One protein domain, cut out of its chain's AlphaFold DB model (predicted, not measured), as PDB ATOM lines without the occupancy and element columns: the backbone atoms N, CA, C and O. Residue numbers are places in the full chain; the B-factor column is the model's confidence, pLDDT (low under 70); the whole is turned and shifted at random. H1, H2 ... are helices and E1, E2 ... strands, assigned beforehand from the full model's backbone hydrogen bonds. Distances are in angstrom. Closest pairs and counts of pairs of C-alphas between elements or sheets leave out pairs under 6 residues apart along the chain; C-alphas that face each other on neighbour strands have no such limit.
ATOM      1  N   ALA A   4      -4.705 124.404  39.856       83.62
ATOM      2  CA  ALA A   4      -4.428 123.241  39.009       83.62
ATOM      3  C   ALA A   4      -2.922 123.021  38.792       83.62
ATOM      4  O   ALA A   4      -2.500 121.908  38.499       83.62
ATOM      5  N   LYS A   5      -2.098 124.056  39.004       86.38
ATOM      6  CA  LYS A   5      -0.632 123.969  38.926       86.38
ATOM      7  C   LYS A   5       0.020 123.284  40.132       86.38
ATOM      8  O   LYS A   5       1.234 123.073  40.131       86.38
ATOM      9  N   LEU A   6      -0.745 122.979  41.181       88.94
ATOM     10  CA  LEU A   6      -0.220 122.305  42.363       88.94
ATOM     11  C   LEU A   6       0.134 120.845  42.044       88.94
ATOM     12  O   LEU A   6      -0.652 120.124  41.441       88.94
ATOM     13  N   LYS A   7       1.323 120.421  42.479       89.06
ATOM     14  CA  LYS A   7       1.854 119.060  42.357       89.06
ATOM     15  C   LYS A   7       2.192 118.537  43.748       89.06
ATOM     16  O   LYS A   7       2.422 119.344  44.645       89.06
ATOM     17  N   LEU A   8       2.256 117.215  43.907       86.62
ATOM     18  CA  LEU A   8       2.569 116.571  45.191       86.62
ATOM     19  C   LEU A   8       3.860 117.115  45.824       86.62
ATOM     20  O   LEU A   8       3.875 117.368  47.021       86.62
ATOM     21  N   ASP A   9       4.879 117.416  45.016       89.69
ATOM     22  CA  ASP A   9       6.168 117.953  45.483       89.69
ATOM     23  C   ASP A   9       6.083 119.348  46.123       89.69
ATOM     24  O   ASP A   9       7.025 119.778  46.784       89.69
ATOM     25  N   HIS A  10       4.979 120.074  45.925       92.50
ATOM     26  CA  HIS A  10       4.747 121.365  46.578       92.50
ATOM     27  C   HIS A  10       4.190 121.214  47.996       92.50
ATOM     28  O   HIS A  10       4.149 122.194  48.737       92.50
ATOM     29  N   TYR A  11       3.701 120.027  48.356       92.94
ATOM     30  CA  TYR A  11       3.173 119.733  49.678       92.94
ATOM     31  C   TYR A  11       4.247 119.078  50.546       92.94
ATOM     32  O   TYR A  11       4.961 118.169  50.120       92.94
ATOM     33  N   HIS A  12       4.325 119.516  51.796       92.12
ATOM     34  CA  HIS A  12       5.250 118.990  52.783       92.12
ATOM     35  C   HIS A  12       4.514 118.804  54.107       92.12
ATOM     36  O   HIS A  12       3.838 119.718  54.567       92.12
ATOM     37  N   ASP A  13       4.659 117.638  54.730       89.25
ATOM     38  CA  ASP A  13       4.053 117.303  56.025       89.25
ATOM     39  C   ASP A  13       5.043 117.403  57.196       89.25
ATOM     40  O   ASP A  13       4.647 117.690  58.325       89.25
ATOM     41  N   GLN A  14       6.336 117.205  56.933       87.62
ATOM     42  CA  GLN A  14       7.402 117.284  57.929       87.62
ATOM     43  C   GLN A  14       8.251 118.552  57.766       87.62
ATOM     44  O   GLN A  14       8.649 118.901  56.647       87.62
ATOM     45  N   PRO A  15       8.614 119.237  58.869       89.25
ATOM     46  CA  PRO A  15       8.238 119.034  60.281       89.25
ATOM     47  C   PRO A  15       6.862 119.626  60.648       89.25
ATOM     48  O   PRO A  15       6.399 119.486  61.786       89.25
ATOM     49  N   VAL A  16       6.242 120.341  59.707       92.38
ATOM     50  CA  VAL A  16       4.855 120.815  59.753       92.38
ATOM     51  C   VAL A  16       4.245 120.727  58.378       92.38
ATOM     52  O   VAL A  16       4.955 120.830  57.377       92.38
ATOM     53  N   GLU A  17       2.921 120.670  58.352       93.38
ATOM     54  CA  GLU A  17       2.174 120.846  57.127       93.38
ATOM     55  C   GLU A  17       2.376 122.252  56.548       93.38
ATOM     56  O   GLU A  17       2.057 123.266  57.180       93.38
ATOM     57  N   HIS A  18       2.903 122.312  55.332       94.44
ATOM     58  CA  HIS A  18       2.998 123.534  54.556       94.44
ATOM     59  C   HIS A  18       2.995 123.236  53.059       94.44
ATOM     60  O   HIS A  18       3.395 122.166  52.603       94.44
ATOM     61  N   ILE A  19       2.564 124.227  52.289       94.69
ATOM     62  CA  ILE A  19       2.646 124.236  50.835       94.69
ATOM     63  C   ILE A  19       3.700 125.262  50.445       94.69
ATOM     64  O   ILE A  19       3.622 126.421  50.854       94.69
ATOM     65  N   CYS A  20       4.667 124.841  49.639       94.50
ATOM     66  CA  CYS A  20       5.683 125.703  49.061       94.50
ATOM     67  C   CYS A  20       5.646 125.556  47.540       94.50
ATOM     68  O   CYS A  20       5.931 124.489  47.000       94.50
ATOM     69  N   ILE A  21       5.290 126.628  46.837       94.00
ATOM     70  CA  ILE A  21       5.226 126.623  45.374       94.00
ATOM     71  C   ILE A  21       5.902 127.858  44.801       94.00
ATOM     72  O   ILE A  21       5.631 128.991  45.191       94.00
ATOM     73  N   THR A  22       6.758 127.630  43.814       91.75
ATOM     74  CA  THR A  22       7.347 128.680  42.986       91.75
ATOM     75  C   THR A  22       6.492 128.895  41.742       91.75
ATOM     76  O   THR A  22       6.068 127.922  41.118       91.75
ATOM     77  N   SER A  23       6.289 130.146  41.339       86.75
ATOM     78  CA  SER A  23       5.670 130.489  40.050       86.75
ATOM     79  C   SER A  23       4.225 130.000  39.866       86.75
ATOM     80  O   SER A  23       3.805 129.662  38.757       86.75
ATOM     81  N   LEU A  24       3.431 129.990  40.945       90.50
ATOM     82  CA  LEU A  24       1.974 129.795  40.857       90.50
ATOM     83  C   LEU A  24       1.337 130.877  39.961       90.50
ATOM     84  O   LEU A  24       0.498 130.585  39.103       90.50
ATOM     85  N   ILE A  25       1.800 132.116  40.137       92.19
ATOM     86  CA  ILE A  25       1.544 133.253  39.254       92.19
ATOM     87  C   ILE A  25       2.645 133.307  38.195       92.19
ATOM     88  O   ILE A  25       3.818 133.098  38.506       92.19
ATOM     89  N   ASP A  26       2.266 133.554  36.942       91.31
ATOM     90  CA  ASP A  26       3.224 133.689  35.848       91.31
ATOM     91  C   ASP A  26       4.141 134.903  36.055       91.31
ATOM     92  O   ASP A  26       3.771 135.884  36.703       91.31
ATOM     93  N   THR A  27       5.350 134.833  35.500       91.38
ATOM     94  CA  THR A  27       6.377 135.859  35.702       91.38
ATOM     95  C   THR A  27       5.924 137.244  35.248       91.38
ATOM     96  O   THR A  27       6.186 138.207  35.954       91.38
ATOM     97  N   ASN A  28       5.172 137.358  34.149       92.19
ATOM     98  CA  ASN A  28       4.713 138.658  33.648       92.19
ATOM     99  C   ASN A  28       3.737 139.323  34.629       92.19
ATOM    100  O   ASN A  28       3.868 140.507  34.946       92.19
ATOM    101  N   THR A  29       2.772 138.558  35.145       92.62
ATOM    102  CA  THR A  29       1.847 139.044  36.175       92.62
ATOM    103  C   THR A  29       2.593 139.391  37.462       92.62
ATOM    104  O   THR A  29       2.329 140.444  38.044       92.62
ATOM    105  N   TYR A  30       3.525 138.540  37.898       94.06
ATOM    106  CA  TYR A  30       4.348 138.797  39.082       94.06
ATOM    107  C   TYR A  30       5.159 140.086  38.928       94.06
ATOM    108  O   TYR A  30       5.107 140.930  39.814       94.06
ATOM    109  N   ASP A  31       5.837 140.279  37.799       93.50
ATOM    110  CA  ASP A  31       6.661 141.456  37.535       93.50
ATOM    111  C   ASP A  31       5.821 142.735  37.554       93.50
ATOM    112  O   ASP A  31       6.180 143.701  38.223       93.50
ATOM    113  N   ARG A  32       4.642 142.721  36.920       93.88
ATOM    114  CA  ARG A  32       3.708 143.858  36.947       93.88
ATOM    115  C   ARG A  32       3.264 144.225  38.367       93.88
ATOM    116  O   ARG A  32       3.121 145.405  38.687       93.88
ATOM    117  N   LEU A  33       3.015 143.226  39.213       94.69
ATOM    118  CA  LEU A  33       2.639 143.432  40.614       94.69
ATOM    119  C   LEU A  33       3.836 143.871  41.463       94.69
ATOM    120  O   LEU A  33       3.678 144.717  42.338       94.69
ATOM    121  N   TYR A  34       5.025 143.343  41.171       93.81
ATOM    122  CA  TYR A  34       6.280 143.685  41.832       93.81
ATOM    123  C   TYR A  34       6.633 145.162  41.634       93.81
ATOM    124  O   TYR A  34       6.936 145.841  42.614       93.81
ATOM    125  N   GLU A  35       6.521 145.688  40.409       92.88
ATOM    126  CA  GLU A  35       6.779 147.114  40.139       92.88
ATOM    127  C   GLU A  35       5.840 148.034  40.940       92.88
ATOM    128  O   GLU A  35       6.219 149.132  41.339       92.88
ATOM    129  N   ASN A  36       4.635 147.553  41.260       92.19
ATOM    130  CA  ASN A  36       3.623 148.289  42.015       92.19
ATOM    131  C   ASN A  36       3.469 147.798  43.463       92.19
ATOM    132  O   ASN A  36       2.473 148.100  44.111       92.19
ATOM    133  N   GLN A  37       4.415 147.020  43.999       89.94
ATOM    134  CA  GLN A  37       4.233 146.334  45.288       89.94
ATOM    135  C   GLN A  37       3.983 147.289  46.465       89.94
ATOM    136  O   GLN A  37       3.276 146.927  47.400       89.94
ATOM    137  N   LYS A  38       4.537 148.510  46.406       89.25
ATOM    138  CA  LYS A  38       4.383 149.545  47.443       89.25
ATOM    139  C   LYS A  38       2.988 150.173  47.466       89.25
ATOM    140  O   LYS A  38       2.608 150.735  48.487       89.25
ATOM    141  N   ASP A  39       2.241 150.072  46.368       92.00
ATOM    142  CA  ASP A  39       0.879 150.582  46.253       92.00
ATOM    143  C   ASP A  39      -0.084 149.444  45.895       92.00
ATOM    144  O   ASP A  39      -0.395 149.172  44.734       92.00
ATOM    145  N   LEU A  40      -0.608 148.785  46.931       91.06
ATOM    146  CA  LEU A  40      -1.618 147.736  46.769       91.06
ATOM    147  C   LEU A  40      -3.001 148.268  46.355       91.06
ATOM    148  O   LEU A  40      -3.926 147.460  46.192       91.06
ATOM    149  N   ASN A  41      -3.164 149.588  46.216       91.25
ATOM    150  CA  ASN A  41      -4.353 150.215  45.645       91.25
ATOM    151  C   ASN A  41      -4.196 150.515  44.153       91.25
ATOM    152  O   ASN A  41      -5.196 150.822  43.501       91.25
ATOM    153  N   HIS A  42      -2.988 150.358  43.603       94.62
ATOM    154  CA  HIS A  42      -2.740 150.483  42.178       94.62
ATOM    155  C   HIS A  42      -3.639 149.533  41.373       94.62
ATOM    156  O   HIS A  42      -3.957 148.420  41.812       94.62
ATOM    157  N   GLN A  43      -4.009 149.940  40.154       94.12
ATOM    158  CA  GLN A  43      -4.938 149.206  39.291       94.12
ATOM    159  C   GLN A  43      -4.559 147.724  39.144       94.12
ATOM    160  O   GLN A  43      -5.415 146.850  39.249       94.12
ATOM    161  N   SER A  44      -3.270 147.420  38.971       93.38
ATOM    162  CA  SER A  44      -2.789 146.040  38.821       93.38
ATOM    163  C   SER A  44      -3.094 145.159  40.039       93.38
ATOM    164  O   SER A  44      -3.458 143.993  39.875       93.38
ATOM    165  N   TRP A  45      -2.978 145.709  41.251       94.94
ATOM    166  CA  TRP A  45      -3.302 145.000  42.488       94.94
ATOM    167  C   TRP A  45      -4.810 144.888  42.702       94.94
ATOM    168  O   TRP A  45      -5.277 143.836  43.132       94.94
ATOM    169  N   GLN A  46      -5.584 145.916  42.349       93.94
ATOM    170  CA  GLN A  46      -7.049 145.866  42.401       93.94
ATOM    171  C   GLN A  46      -7.615 144.800  41.454       93.94
ATOM    172  O   GLN A  46      -8.451 143.988  41.851       93.94
ATOM    173  N   GLU A  47      -7.107 144.739  40.220       93.50
ATOM    174  CA  GLU A  47      -7.447 143.693  39.253       93.50
ATOM    175  C   GLU A  47      -7.127 142.299  39.800       93.50
ATOM    176  O   GLU A  47      -7.942 141.383  39.685       93.50
ATOM    177  N   PHE A  48      -5.961 142.139  40.429       93.50
ATOM    178  CA  PHE A  48      -5.546 140.877  41.031       93.50
ATOM    179  C   PHE A  48      -6.456 140.456  42.194       93.50
ATOM    180  O   PHE A  48      -6.966 139.332  42.192       93.50
ATOM    181  N   LYS A  49      -6.713 141.362  43.147       93.00
ATOM    182  CA  LYS A  49      -7.604 141.133  44.296       93.00
ATOM    183  C   LYS A  49      -9.004 140.749  43.830       93.00
ATOM    184  O   LYS A  49      -9.547 139.747  44.286       93.00
ATOM    185  N   LYS A  50      -9.550 141.469  42.842       92.62
ATOM    186  CA  LYS A  50     -10.860 141.179  42.241       92.62
ATOM    187  C   LYS A  50     -10.888 139.823  41.534       92.62
ATOM    188  O   LYS A  50     -11.823 139.054  41.725       92.62
ATOM    189  N   LYS A  51      -9.860 139.498  40.744       92.12
ATOM    190  CA  LYS A  51      -9.762 138.223  40.007       92.12
ATOM    191  C   LYS A  51      -9.664 137.010  40.932       92.12
ATOM    192  O   LYS A  51     -10.081 135.914  40.560       92.12
ATOM    193  N   HIS A  52      -9.055 137.170  42.102       88.81
ATOM    194  CA  HIS A  52      -8.796 136.067  43.026       88.81
ATOM    195  C   HIS A  52      -9.605 136.116  44.319       88.81
ATOM    196  O   HIS A  52      -9.448 135.205  45.127       88.81
ATOM    197  N   ASN A  53     -10.487 137.108  44.466       88.81
ATOM    198  CA  ASN A  53     -11.333 137.338  45.634       88.81
ATOM    199  C   ASN A  53     -10.556 137.207  46.953       88.81
ATOM    200  O   ASN A  53     -10.913 136.427  47.832       88.81
ATOM    201  N   THR A  54      -9.435 137.918  47.045       89.00
ATOM    202  CA  THR A  54      -8.529 137.871  48.196       89.00
ATOM    203  C   THR A  54      -8.059 139.278  48.528       89.00
ATOM    204  O   THR A  54      -7.917 140.117  47.633       89.00
ATOM    205  N   ASN A  55      -7.808 139.532  49.809       91.81
ATOM    206  CA  ASN A  55      -7.128 140.743  50.236       91.81
ATOM    207  C   ASN A  55      -5.625 140.501  50.296       91.81
ATOM    208  O   ASN A  55      -5.143 139.369  50.350       91.81
ATOM    209  N   CYS A  56      -4.879 141.597  50.255       93.38
ATOM    210  CA  CYS A  56      -3.428 141.563  50.264       93.38
ATOM    211  C   CYS A  56      -2.908 142.679  51.162       93.38
ATOM    212  O   CYS A  56      -3.385 143.815  51.065       93.38
ATOM    213  N   SER A  57      -1.889 142.365  51.953       94.31
ATOM    214  CA  SER A  57      -1.161 143.321  52.784       94.31
ATOM    215  C   SER A  57       0.332 143.186  52.519       94.31
ATOM    216  O   SER A  57       0.893 142.099  52.651       94.31
ATOM    217  N   LEU A  58       0.976 144.288  52.134       94.25
ATOM    218  CA  LEU A  58       2.421 144.334  51.963       94.25
ATOM    219  C   LEU A  58       3.042 144.487  53.347       94.25
ATOM    220  O   LEU A  58       2.637 145.350  54.124       94.25
ATOM    221  N   ARG A  59       4.049 143.668  53.625       92.50
ATOM    222  CA  ARG A  59       4.873 143.760  54.824       92.50
ATOM    223  C   ARG A  59       6.330 143.772  54.411       92.50
ATOM    224  O   ARG A  59       6.700 143.121  53.436       92.50
ATOM    225  N   GLU A  60       7.148 144.536  55.122       88.12
ATOM    226  CA  GLU A  60       8.545 144.748  54.737       88.12
ATOM    227  C   GLU A  60       9.515 143.821  55.462       88.12
ATOM    228  O   GLU A  60      10.614 143.603  54.959       88.12
ATOM    229  N   ASN A  61       9.124 143.253  56.606       85.94
ATOM    230  CA  ASN A  61       9.947 142.315  57.362       85.94
ATOM    231  C   ASN A  61       9.133 141.116  57.827       85.94
ATOM    232  O   ASN A  61       7.964 141.230  58.180       85.94
ATOM    233  N   ILE A  62       9.764 139.940  57.852       81.56
ATOM    234  CA  ILE A  62       9.123 138.676  58.266       81.56
ATOM    235  C   ILE A  62       8.707 138.699  59.742       81.56
ATOM    236  O   ILE A  62       7.763 138.017  60.122       81.56
ATOM    237  N   SER A  63       9.352 139.531  60.561       82.31
ATOM    238  CA  SER A  63       8.886 139.838  61.919       82.31
ATOM    239  C   SER A  63       7.480 140.430  61.955       82.31
ATOM    240  O   SER A  63       6.802 140.311  62.968       82.31
ATOM    241  N   ASP A  64       7.049 141.058  60.863       88.50
ATOM    242  CA  ASP A  64       5.792 141.788  60.799       88.50
ATOM    243  C   ASP A  64       4.637 140.874  60.379       88.50
ATOM    244  O   ASP A  64       3.519 141.370  60.272       88.50
ATOM    245  N   ILE A  65       4.877 139.575  60.112       89.69
ATOM    246  CA  ILE A  65       3.820 138.620  59.741       89.69
ATOM    247  C   ILE A  65       2.675 138.726  60.743       89.69
ATOM    248  O   ILE A  65       2.864 138.625  61.954       89.69
ATOM    249  N   ASP A  66       1.468 138.865  60.213       91.06
ATOM    250  CA  ASP A  66       0.279 138.824  61.040       91.06
ATOM    251  C   ASP A  66      -0.157 137.378  61.247       91.06
ATOM    252  O   ASP A  66      -0.588 136.697  60.316       91.06
ATOM    253  N   LEU A  67      -0.002 136.925  62.490       91.00
ATOM    254  CA  LEU A  67      -0.301 135.570  62.942       91.00
ATOM    255  C   LEU A  67      -1.734 135.420  63.488       91.00
ATOM    256  O   LEU A  67      -2.069 134.366  64.043       91.00
ATOM    257  N   SER A  68      -2.572 136.459  63.374       90.38
ATOM    258  CA  SER A  68      -3.974 136.408  63.807       90.38
ATOM    259  C   SER A  68      -4.803 135.462  62.939       90.38
ATOM    260  O   SER A  68      -5.628 134.722  63.473       90.38
ATOM    261  N   ASN A  69      -4.510 135.394  61.637       89.00
ATOM    262  CA  ASN A  69      -5.156 134.471  60.712       89.00
ATOM    263  C   ASN A  69      -4.839 133.002  61.057       89.00
ATOM    264  O   ASN A  69      -3.724 132.653  61.459       89.00
ATOM    265  N   ASP A  70      -5.818 132.116  60.855       92.75
ATOM    266  CA  ASP A  70      -5.645 130.668  61.050       92.75
ATOM    267  C   ASP A  70      -4.730 130.037  59.998       92.75
ATOM    268  O   ASP A  70      -4.028 129.062  60.271       92.75
ATOM    269  N   VAL A  71      -4.739 130.594  58.785       94.19
ATOM    270  CA  VAL A  71      -3.872 130.195  57.678       94.19
ATOM    271  C   VAL A  71      -2.965 131.367  57.338       94.19
ATOM    272  O   VAL A  71      -3.425 132.452  56.983       94.19
ATOM    273  N   ILE A  72      -1.662 131.132  57.417       95.12
ATOM    274  CA  ILE A  72      -0.635 132.084  57.023       95.12
ATOM    275  C   ILE A  72      -0.284 131.819  55.566       95.12
ATOM    276  O   ILE A  72       0.221 130.747  55.222       95.12
ATOM    277  N   TRP A  73      -0.555 132.799  54.706       95.25
ATOM    278  CA  TRP A  73      -0.258 132.737  53.280       95.25
ATOM    279  C   TRP A  73       0.657 133.888  52.881       95.25
ATOM    280  O   TRP A  73       0.242 135.041  52.792       95.25
ATOM    281  N   LEU A  74       1.922 133.560  52.641       95.50
ATOM    282  CA  LEU A  74       2.966 134.509  52.285       95.50
ATOM    283  C   LEU A  74       3.321 134.364  50.811       95.50
ATOM    284  O   LEU A  74       3.462 133.251  50.304       95.50
ATOM    285  N   TRP A  75       3.537 135.490  50.144       96.19
ATOM    286  CA  TRP A  75       4.072 135.561  48.793       96.19
ATOM    287  C   TRP A  75       5.322 136.429  48.776       96.19
ATOM    288  O   TRP A  75       5.283 137.594  49.162       96.19
ATOM    289  N   PHE A  76       6.449 135.861  48.366       94.56
ATOM    290  CA  PHE A  76       7.755 136.499  48.493       94.56
ATOM    291  C   PHE A  76       8.076 137.433  47.322       94.56
ATOM    292  O   PHE A  76       8.044 137.019  46.161       94.56
ATOM    293  N   PHE A  77       8.481 138.663  47.655       92.88
ATOM    294  CA  PHE A  77       8.861 139.717  46.710       92.88
ATOM    295  C   PHE A  77      10.348 140.078  46.836       92.88
ATOM    296  O   PHE A  77      10.716 141.232  47.026       92.88
ATOM    297  N   LYS A  78      11.239 139.082  46.742       89.12
ATOM    298  CA  LYS A  78      12.688 139.312  46.875       89.12
ATOM    299  C   LYS A  78      13.175 140.401  45.908       89.12
ATOM    300  O   LYS A  78      12.895 140.326  44.711       89.12
ATOM    301  N   GLU A  79      13.939 141.364  46.427       86.62
ATOM    302  CA  GLU A  79      14.526 142.432  45.615       86.62
ATOM    303  C   GLU A  79      15.458 141.862  44.534       86.62
ATOM    304  O   GLU A  79      16.324 141.033  44.814       86.62
ATOM    305  N   ARG A  80      15.283 142.310  43.286       83.44
ATOM    306  CA  ARG A  80      16.019 141.780  42.119       83.44
ATOM    307  C   ARG A  80      17.526 142.044  42.165       83.44
ATOM    308  O   ARG A  80      18.301 141.242  41.657       83.44
ATOM    309  N   SER A  81      17.937 143.166  42.753       82.94
ATOM    310  CA  SER A  81      19.346 143.541  42.920       82.94
ATOM    311  C   SER A  81      20.054 142.718  43.996       82.94
ATOM    312  O   SER A  81      21.284 142.698  44.048       82.94
ATOM    313  N   ASP A  82      19.300 142.040  44.859       79.00
ATOM    314  CA  ASP A  82      19.855 141.357  46.006       79.00
ATOM    315  C   ASP A  82      20.180 139.887  45.713       79.00
ATOM    316  O   ASP A  82      19.319 139.029  45.507       79.00
ATOM    317  N   GLN A  83      21.473 139.588  45.775       78.75
ATOM    318  CA  GLN A  83      22.026 138.260  45.523       78.75
ATOM    319  C   GLN A  83      22.223 137.443  46.808       78.75
ATOM    320  O   GLN A  83      22.687 136.302  46.753       78.75
ATOM    321  N   THR A  84      21.880 137.990  47.978       81.81
ATOM    322  CA  THR A  84      22.089 137.296  49.249       81.81
ATOM    323  C   THR A  84      21.143 136.106  49.420       81.81
ATOM    324  O   THR A  84      19.960 136.123  49.052       81.81
ATOM    325  N   ALA A  85      21.678 135.029  49.996       83.25
ATOM    326  CA  ALA A  85      20.880 133.888  50.407       83.25
ATOM    327  C   ALA A  85      20.162 134.207  51.728       83.25
ATOM    328  O   ALA A  85      20.800 134.466  52.749       83.25
ATOM    329  N   SER A  86      18.831 134.142  51.689       87.12
ATOM    330  CA  SER A  86      17.952 134.362  52.839       87.12
ATOM    331  C   SER A  86      16.951 133.224  52.952       87.12
ATOM    332  O   SER A  86      16.565 132.619  51.941       87.12
ATOM    333  N   TYR A  87      16.534 132.928  54.180       89.25
ATOM    334  CA  TYR A  87      15.686 131.781  54.457       89.25
ATOM    335  C   TYR A  87      14.611 132.096  55.489       89.25
ATOM    336  O   TYR A  87      14.879 132.703  56.522       89.25
ATOM    337  N   VAL A  88      13.403 131.616  55.214       90.44
ATOM    338  CA  VAL A  88      12.284 131.577  56.152       90.44
ATOM    339  C   VAL A  88      12.263 130.198  56.786       90.44
ATOM    340  O   VAL A  88      12.218 129.188  56.091       90.44
ATOM    341  N   HIS A  89      12.339 130.143  58.102       90.75
ATOM    342  CA  HIS A  89      12.250 128.921  58.874       90.75
ATOM    343  C   HIS A  89      10.814 128.752  59.348       90.75
ATOM    344  O   HIS A  89      10.283 129.653  59.990       90.75
ATOM    345  N   ILE A  90      10.215 127.599  59.062       91.00
ATOM    346  CA  ILE A  90       8.899 127.211  59.568       91.00
ATOM    347  C   ILE A  90       9.052 125.967  60.446       91.00
ATOM    348  O   ILE A  90       9.451 124.908  59.962       91.00
ATOM    349  N   LYS A  91       8.858 126.110  61.765       89.81
ATOM    350  CA  LYS A  91       9.173 125.073  62.776       89.81
ATOM    351  C   LYS A  91      10.521 124.363  62.524       89.81
ATOM    352  O   LYS A  91      10.620 123.138  62.503       89.81
ATOM    353  N   GLY A  92      11.566 125.141  62.239       83.94
ATOM    354  CA  GLY A  92      12.917 124.637  61.955       83.94
ATOM    355  C   GLY A  92      13.172 124.153  60.519       83.94
ATOM    356  O   GLY A  92      14.332 123.969  60.155       83.94
ATOM    357  N   LYS A  93      12.149 124.009  59.665       89.69
ATOM    358  CA  LYS A  93      12.344 123.751  58.229       89.69
ATOM    359  C   LYS A  93      12.775 125.013  57.518       89.69
ATOM    360  O   LYS A  93      12.047 125.997  57.495       89.69
ATOM    361  N   GLN A  94      13.928 124.948  56.876       91.00
ATOM    362  CA  GLN A  94      14.478 126.051  56.110       91.00
ATOM    363  C   GLN A  94      13.859 126.109  54.705       91.00
ATOM    364  O   GLN A  94      14.022 125.193  53.900       91.00
ATOM    365  N   ILE A  95      13.178 127.212  54.399       91.50
ATOM    366  CA  ILE A  95      12.606 127.528  53.089       91.50
ATOM    367  C   ILE A  95      13.373 128.705  52.511       91.50
ATOM    368  O   ILE A  95      13.512 129.755  53.135       91.50
ATOM    369  N   ARG A  96      13.906 128.546  51.301       91.00
ATOM    370  CA  ARG A  96      14.672 129.615  50.663       91.00
ATOM    371  C   ARG A  96      13.743 130.747  50.236       91.00
ATOM    372  O   ARG A  96      12.806 130.527  49.474       91.00
ATOM    373  N   TYR A  97      14.053 131.961  50.674       91.44
ATOM    374  CA  TYR A  97      13.352 133.168  50.258       91.44
ATOM    375  C   TYR A  97      13.798 133.531  48.835       91.44
ATOM    376  O   TYR A  97      14.900 134.036  48.611       91.44
ATOM    377  N   ARG A  98      12.967 133.168  47.857       92.12
ATOM    378  CA  ARG A  98      13.149 133.424  46.420       92.12
ATOM    379  C   ARG A  98      11.988 134.280  45.908       92.12
ATOM    380  O   ARG A  98      10.918 134.238  46.513       92.12
ATOM    381  N   PRO A  99      12.173 135.038  44.815       92.88
ATOM    382  CA  PRO A  99      11.071 135.774  44.206       92.88
ATOM    383  C   PRO A  99       9.974 134.816  43.730       92.88
ATOM    384  O   PRO A  99      10.261 133.693  43.312       92.88
ATOM    385  N   ASN A 100       8.727 135.286  43.775       94.31
ATOM    386  CA  ASN A 100       7.548 134.573  43.287       94.31
ATOM    387  C   ASN A 100       7.343 133.177  43.912       94.31
ATOM    388  O   ASN A 100       6.950 132.216  43.243       94.31
ATOM    389  N   VAL A 101       7.626 133.062  45.210       95.19
ATOM    390  CA  VAL A 101       7.349 131.856  45.999       95.19
ATOM    391  C   VAL A 101       6.179 132.110  46.923       95.19
ATOM    392  O   VAL A 101       6.165 133.103  47.647       95.19
ATOM    393  N   PHE A 102       5.222 131.191  46.911       95.56
ATOM    394  CA  PHE A 102       4.156 131.134  47.892       95.56
ATOM    395  C   PHE A 102       4.492 130.114  48.969       95.56
ATOM    396  O   PHE A 102       4.869 128.980  48.664       95.56
ATOM    397  N   LEU A 103       4.301 130.524  50.215       95.50
ATOM    398  CA  LEU A 103       4.373 129.686  51.398       95.50
ATOM    399  C   LEU A 103       3.027 129.750  52.116       95.50
ATOM    400  O   LEU A 103       2.597 130.831  52.513       95.50
ATOM    401  N   ILE A 104       2.362 128.608  52.261       95.19
ATOM    402  CA  ILE A 104       1.047 128.500  52.901       95.19
ATOM    403  C   ILE A 104       1.137 127.493  54.039       95.19
ATOM    404  O   ILE A 104       1.608 126.379  53.822       95.19
ATOM    405  N   SER A 105       0.706 127.854  55.245       94.75
ATOM    406  CA  SER A 105       0.678 126.932  56.383       94.75
ATOM    407  C   SER A 105      -0.276 127.411  57.473       94.75
ATOM    408  O   SER A 105      -0.502 128.606  57.626       94.75
ATOM    409  N   LYS A 106      -0.786 126.480  58.283       93.75
ATOM    410  CA  LYS A 106      -1.443 126.785  59.568       93.75
ATOM    411  C   LYS A 106      -0.445 126.989  60.717       93.75
ATOM    412  O   LYS A 106      -0.826 127.385  61.815       93.75
ATOM    413  N   CYS A 107       0.830 126.660  60.508       92.44
ATOM    414  CA  CYS A 107       1.868 126.867  61.512       92.44
ATOM    415  C   CYS A 107       2.070 128.366  61.748       92.44
ATOM    416  O   CYS A 107       2.059 129.138  60.798       92.44
ATOM    417  N   LYS A 108       2.290 128.760  63.006       91.31
ATOM    418  CA  LYS A 108       2.551 130.153  63.408       91.31
ATOM    419  C   LYS A 108       4.003 130.394  63.844       91.31
ATOM    420  O   LYS A 108       4.355 131.508  64.210       91.31
ATOM    421  N   ASP A 109       4.850 129.363  63.805       89.56
ATOM    422  CA  ASP A 109       6.273 129.454  64.158       89.56
ATOM    423  C   ASP A 109       7.110 129.758  62.912       89.56
ATOM    424  O   ASP A 109       7.603 128.847  62.236       89.56
ATOM    425  N   PHE A 110       7.237 131.053  62.617       86.88
ATOM    426  CA  PHE A 110       8.104 131.575  61.570       86.88
ATOM    427  C   PHE A 110       9.305 132.296  62.172       86.88
ATOM    428  O   PHE A 110       9.175 133.137  63.058       86.88
ATOM    429  N   LYS A 111      10.490 132.008  61.639       83.50
ATOM    430  CA  LYS A 111      11.727 132.729  61.955       83.50
ATOM    431  C   LYS A 111      12.440 133.089  60.672       83.50
ATOM    432  O   LYS A 111      12.401 132.334  59.707       83.50
ATOM    433  N   PHE A 112      13.124 134.219  60.656       78.31
ATOM    434  CA  PHE A 112      13.904 134.618  59.498       78.31
ATOM    435  C   PHE A 112      15.389 134.544  59.797       78.31
ATOM    436  O   PHE A 112      15.841 135.014  60.839       78.31
ATOM    437  N   VAL A 113      16.136 133.918  58.890       75.81
ATOM    438  CA  VAL A 113      17.565 133.674  59.062       75.81
ATOM    439  C   VAL A 113      18.317 134.191  57.841       75.81
ATOM    440  O   VAL A 113      18.031 133.831  56.693       75.81
ATOM    441  N   HIS A 114      19.310 135.034  58.113       71.00
ATOM    442  CA  HIS A 114      20.253 135.557  57.130       71.00
ATOM    443  C   HIS A 114      21.541 134.748  57.149       71.00
ATOM    444  O   HIS A 114      22.060 134.448  58.220       71.00
ATOM    445  N   ALA A 115      22.090 134.441  55.973       63.66
ATOM    446  CA  ALA A 115      23.318 133.657  55.890       63.66
ATOM    447  C   ALA A 115      24.602 134.463  56.175       63.66
ATOM    448  O   ALA A 115      25.596 133.863  56.569       63.66
ATOM    449  N   SER A 116      24.633 135.789  55.961       56.50
ATOM    450  CA  SER A 116      25.904 136.540  56.083       56.50
ATOM    451  C   SER A 116      25.827 138.071  56.163       56.50
ATOM    452  O   SER A 116      26.717 138.681  56.751       56.50
ATOM    453  N   ARG A 117      24.808 138.730  55.595       62.06
ATOM    454  CA  ARG A 117      24.640 140.197  55.648       62.06
ATOM    455  C   ARG A 117      23.282 140.570  56.229       62.06
ATOM    456  O   ARG A 117      22.292 139.895  55.953       62.06
ATOM    457  N   LYS A 118      23.245 141.652  57.018       56.97
ATOM    458  CA  LYS A 118      22.006 142.238  57.544       56.97
ATOM    459  C   LYS A 118      21.179 142.716  56.354       56.97
ATOM    460  O   LYS A 118      21.520 143.700  55.703       56.97
ATOM    461  N   TYR A 119      20.152 141.954  56.022       62.03
ATOM    462  CA  TYR A 119      19.197 142.310  54.986       62.03
ATOM    463  C   TYR A 119      18.456 143.556  55.446       62.03
ATOM    464  O   TYR A 119      18.060 143.639  56.608       62.03
ATOM    465  N   ILE A 120      18.304 144.533  54.559       63.69
ATOM    466  CA  ILE A 120      17.701 145.808  54.951       63.69
ATOM    467  C   ILE A 120      16.170 145.678  54.983       63.69
ATOM    468  O   ILE A 120      15.548 146.237  55.878       63.69
ATOM    469  N   ARG A 121      15.561 144.925  54.049       78.56
ATOM    470  CA  ARG A 121      14.095 144.758  53.924       78.56
ATOM    471  C   ARG A 121      13.745 143.447  53.249       78.56
ATOM    472  O   ARG A 121      14.258 143.235  52.165       78.56
ATOM    473  N   SER A 122      12.878 142.605  53.808       85.88
ATOM    474  CA  SER A 122      12.391 141.338  53.220       85.88
ATOM    475  C   SER A 122      10.908 141.388  52.878       85.88
ATOM    476  O   SER A 122      10.098 140.794  53.592       85.88
ATOM    477  N   PRO A 123      10.541 142.079  51.786       92.19
ATOM    478  CA  PRO A 123       9.149 142.323  51.478       92.19
ATOM    479  C   PRO A 123       8.402 141.049  51.077       92.19
ATOM    480  O   PRO A 123       8.870 140.205  50.303       92.19
ATOM    481  N   PHE A 124       7.196 140.908  51.588       93.94
ATOM    482  CA  PHE A 124       6.264 139.885  51.152       93.94
ATOM    483  C   PHE A 124       4.857 140.447  51.189       93.94
ATOM    484  O   PHE A 124       4.537 141.370  51.939       93.94
ATOM    485  N   VAL A 125       4.006 139.855  50.369       95.50
ATOM    486  CA  VAL A 125       2.578 140.108  50.414       95.50
ATOM    487  C   VAL A 125       1.941 138.966  51.179       95.50
ATOM    488  O   VAL A 125       2.097 137.803  50.816       95.50
ATOM    489  N   GLN A 126       1.255 139.302  52.263       95.19
ATOM    490  CA  GLN A 126       0.401 138.373  52.980       95.19
ATOM    491  C   GLN A 126      -0.988 138.412  52.348       95.19
ATOM    492  O   GLN A 126      -1.532 139.495  52.125       95.19
ATOM    493  N   LEU A 127      -1.523 137.242  52.019       94.88
ATOM    494  CA  LEU A 127      -2.847 137.092  51.430       94.88
ATOM    495  C   LEU A 127      -3.809 136.471  52.439       94.88
ATOM    496  O   LEU A 127      -3.409 135.664  53.279       94.88
ATOM    497  N   ASP A 128      -5.086 136.805  52.301       92.75
ATOM    498  CA  ASP A 128      -6.133 136.211  53.127       92.75
ATOM    499  C   ASP A 128      -6.611 134.886  52.527       92.75
ATOM    500  O   ASP A 128      -6.903 134.783  51.329       92.75
ATOM    501  N   MET A 129      -6.720 133.876  53.389       91.31
ATOM    502  CA  MET A 129      -7.298 132.572  53.084       91.31
ATOM    503  C   MET A 129      -8.015 132.041  54.325       91.31
ATOM    504  O   MET A 129      -7.451 132.027  55.417       91.31
ATOM    505  N   ASN A 130      -9.253 131.580  54.155       90.62
ATOM    506  CA  ASN A 130      -9.966 130.878  55.218       90.62
ATOM    507  C   ASN A 130      -9.524 129.403  55.298       90.62
ATOM    508  O   ASN A 130      -8.951 128.834  54.363       90.62
ATOM    509  N   VAL A 131      -9.819 128.768  56.430       92.19
ATOM    510  CA  VAL A 131      -9.443 127.372  56.694       92.19
ATOM    511  C   VAL A 131     -10.085 126.398  55.699       92.19
ATOM    512  O   VAL A 131      -9.437 125.428  55.303       92.19
ATOM    513  N   ASP A 132     -11.315 126.652  55.256       92.31
ATOM    514  CA  ASP A 132     -12.035 125.767  54.336       92.31
ATOM    515  C   ASP A 132     -11.385 125.716  52.954       92.31
ATOM    516  O   ASP A 132     -11.232 124.638  52.375       92.31
ATOM    517  N   ASP A 133     -10.959 126.857  52.425       91.62
ATOM    518  CA  ASP A 133     -10.269 126.946  51.143       91.62
ATOM    519  C   ASP A 133      -8.888 126.300  51.216       91.62
ATOM    520  O   ASP A 133      -8.513 125.556  50.308       91.62
ATOM    521  N   TYR A 134      -8.175 126.476  52.329       92.44
ATOM    522  CA  TYR A 134      -6.938 125.743  52.572       92.44
ATOM    523  C   TYR A 134      -7.177 124.228  52.615       92.44
ATOM    524  O   TYR A 134      -6.501 123.470  51.920       92.44
ATOM    525  N   ASN A 135      -8.196 123.763  53.343       91.69
ATOM    526  CA  ASN A 135      -8.541 122.344  53.404       91.69
ATOM    527  C   ASN A 135      -8.934 121.792  52.022       91.69
ATOM    528  O   ASN A 135      -8.535 120.681  51.680       91.69
ATOM    529  N   LYS A 136      -9.660 122.556  51.189       91.56
ATOM    530  CA  LYS A 136      -9.958 122.184  49.787       91.56
ATOM    531  C   LYS A 136      -8.685 122.005  48.963       91.56
ATOM    532  O   LYS A 136      -8.632 121.102  48.129       91.56
ATOM    533  N   ILE A 137      -7.670 122.842  49.186       90.62
ATOM    534  CA  ILE A 137      -6.360 122.685  48.551       90.62
ATOM    535  C   ILE A 137      -5.700 121.388  49.032       90.62
ATOM    536  O   ILE A 137      -5.251 120.606  48.198       90.62
ATOM    537  N   LEU A 138      -5.720 121.103  50.339       89.75
ATOM    538  CA  LEU A 138      -5.162 119.864  50.897       89.75
ATOM    539  C   LEU A 138      -5.807 118.593  50.334       89.75
ATOM    540  O   LEU A 138      -5.105 117.611  50.081       89.75
ATOM    541  N   LYS A 139      -7.123 118.611  50.067       88.81
ATOM    542  CA  LYS A 139      -7.820 117.470  49.444       88.81
ATOM    543  C   LYS A 139      -7.189 117.063  48.112       88.81
ATOM    544  O   LYS A 139      -7.177 115.881  47.787       88.81
ATOM    545  N   ARG A 140      -6.619 118.014  47.358       85.62
ATOM    546  CA  ARG A 140      -5.951 117.747  46.069       85.62
ATOM    547  C   ARG A 140      -4.683 116.909  46.211       85.62
ATOM    548  O   ARG A 140      -4.273 116.275  45.246       85.62
ATOM    549  N   PHE A 141      -4.079 116.894  47.393       84.88
ATOM    550  CA  PHE A 141      -2.924 116.055  47.708       84.88
ATOM    551  C   PHE A 141      -3.327 114.718  48.349       84.88
ATOM    552  O   PHE A 141      -2.464 114.006  48.854       84.88
ATOM    553  N   ASN A 142      -4.624 114.372  48.344       74.50
ATOM    554  CA  ASN A 142      -5.200 113.223  49.053       74.50
ATOM    555  C   ASN A 142      -4.952 113.263  50.574       74.50
ATOM    556  O   ASN A 142      -4.772 112.225  51.206       74.50
TER     557      ASN A 142
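This is residues 4 to 142 of the 145 residues of an uncharacterized protein of Cryomorphaceae bacterium (UniProt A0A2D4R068). A twisted five-strand sheet, E1 E6 E3 E8 E2, makes the middle layer, with the small three-strand sheet E5 E4 E7 partly face to face with it over one face. The helices are on the other side: H3 crosses over the E1 end, while H2, next to H1, only grazes the sheet near E2. The printed part has 139 residues, with three named helices and eight named strands in the order E1 H1 H2 E2 E3 E4 E5 E6 E7 E8 H3. Both sheets are antiparallel and the class is mixed, helices and strands, though named elements hold only 65 residues. The whole is compact, with a radius of gyration of the C-alphas of 14.6 A and spans of 39 by 38 by 27 A.

The large sheet has E1, residues 18 to 22, 13.4 A long from C-alpha 18 at (2.998, 123.534, 54.556); E6, residues 101 to 105, 13.3 A; E3, residues 72 to 76, 12.8 A; E8, residues 124 to 127; and E2, residues 56 to 59. The small sheet has E5, residues 93 to 96; E4, residues 86 to 90, 13.4 A; and E7, residues 110 to 114, 13.5 A. H1 is residues 27 to 35, 12.1 A; H2 is residues 43 to 52, 14.2 A; H3 is residues 131 to 139, 12.4 A, ending with C-alpha 139 at (-7.820, 117.470, 49.444).

In the large sheet E1 and E2 are edge strands. N 19 and O 104 of E1 and E6 are 2.8 A apart, N 74 and O 103 of E3 and E6 2.8 A, N 75 and O 125 of E3 and E8 2.8 A, and N 57 and O 126 of E2 and E8 2.9 A, each within hydrogen-bond range. Residues 11 to 12 pair antiparallel with residues 18 to 19 of E1. H3 is on this sheet at a height over the sheet of 10.8 A, across the strands at 73 degrees to E1 on the local plane. H2 is only just on it, with 5 pairs of C-alphas within 10 A, and only grazes it with residues 45 to 49. H1 is not on it. H1 and H2 only just touch, with 3 pairs of C-alphas within 8 A, the closest those of Leu 33 and Ser 44 at 6.3 A; they run opposite ways at a steep tilt of 50 degrees. In the small sheet E4 and E5 form a hairpin, with N 88 and O 95 at 2.8 A; N 89 and O 111 of E4 and E7 are 2.7 A apart. E1 and E5 are only just apart, with closest C-alphas at 8.2 A. In H1, H2 and H3 every O i to N i+4 pair is within hydrogen-bond range.

The two C-alphas farthest apart, those of Arg 117 and Asn 142, are 40.8 A apart. The printed part has no cut. The link from E2 to E3 is long, with 12 residues. The mean pLDDT of the printed part is 89.0; residues 115 to 120 are under 70.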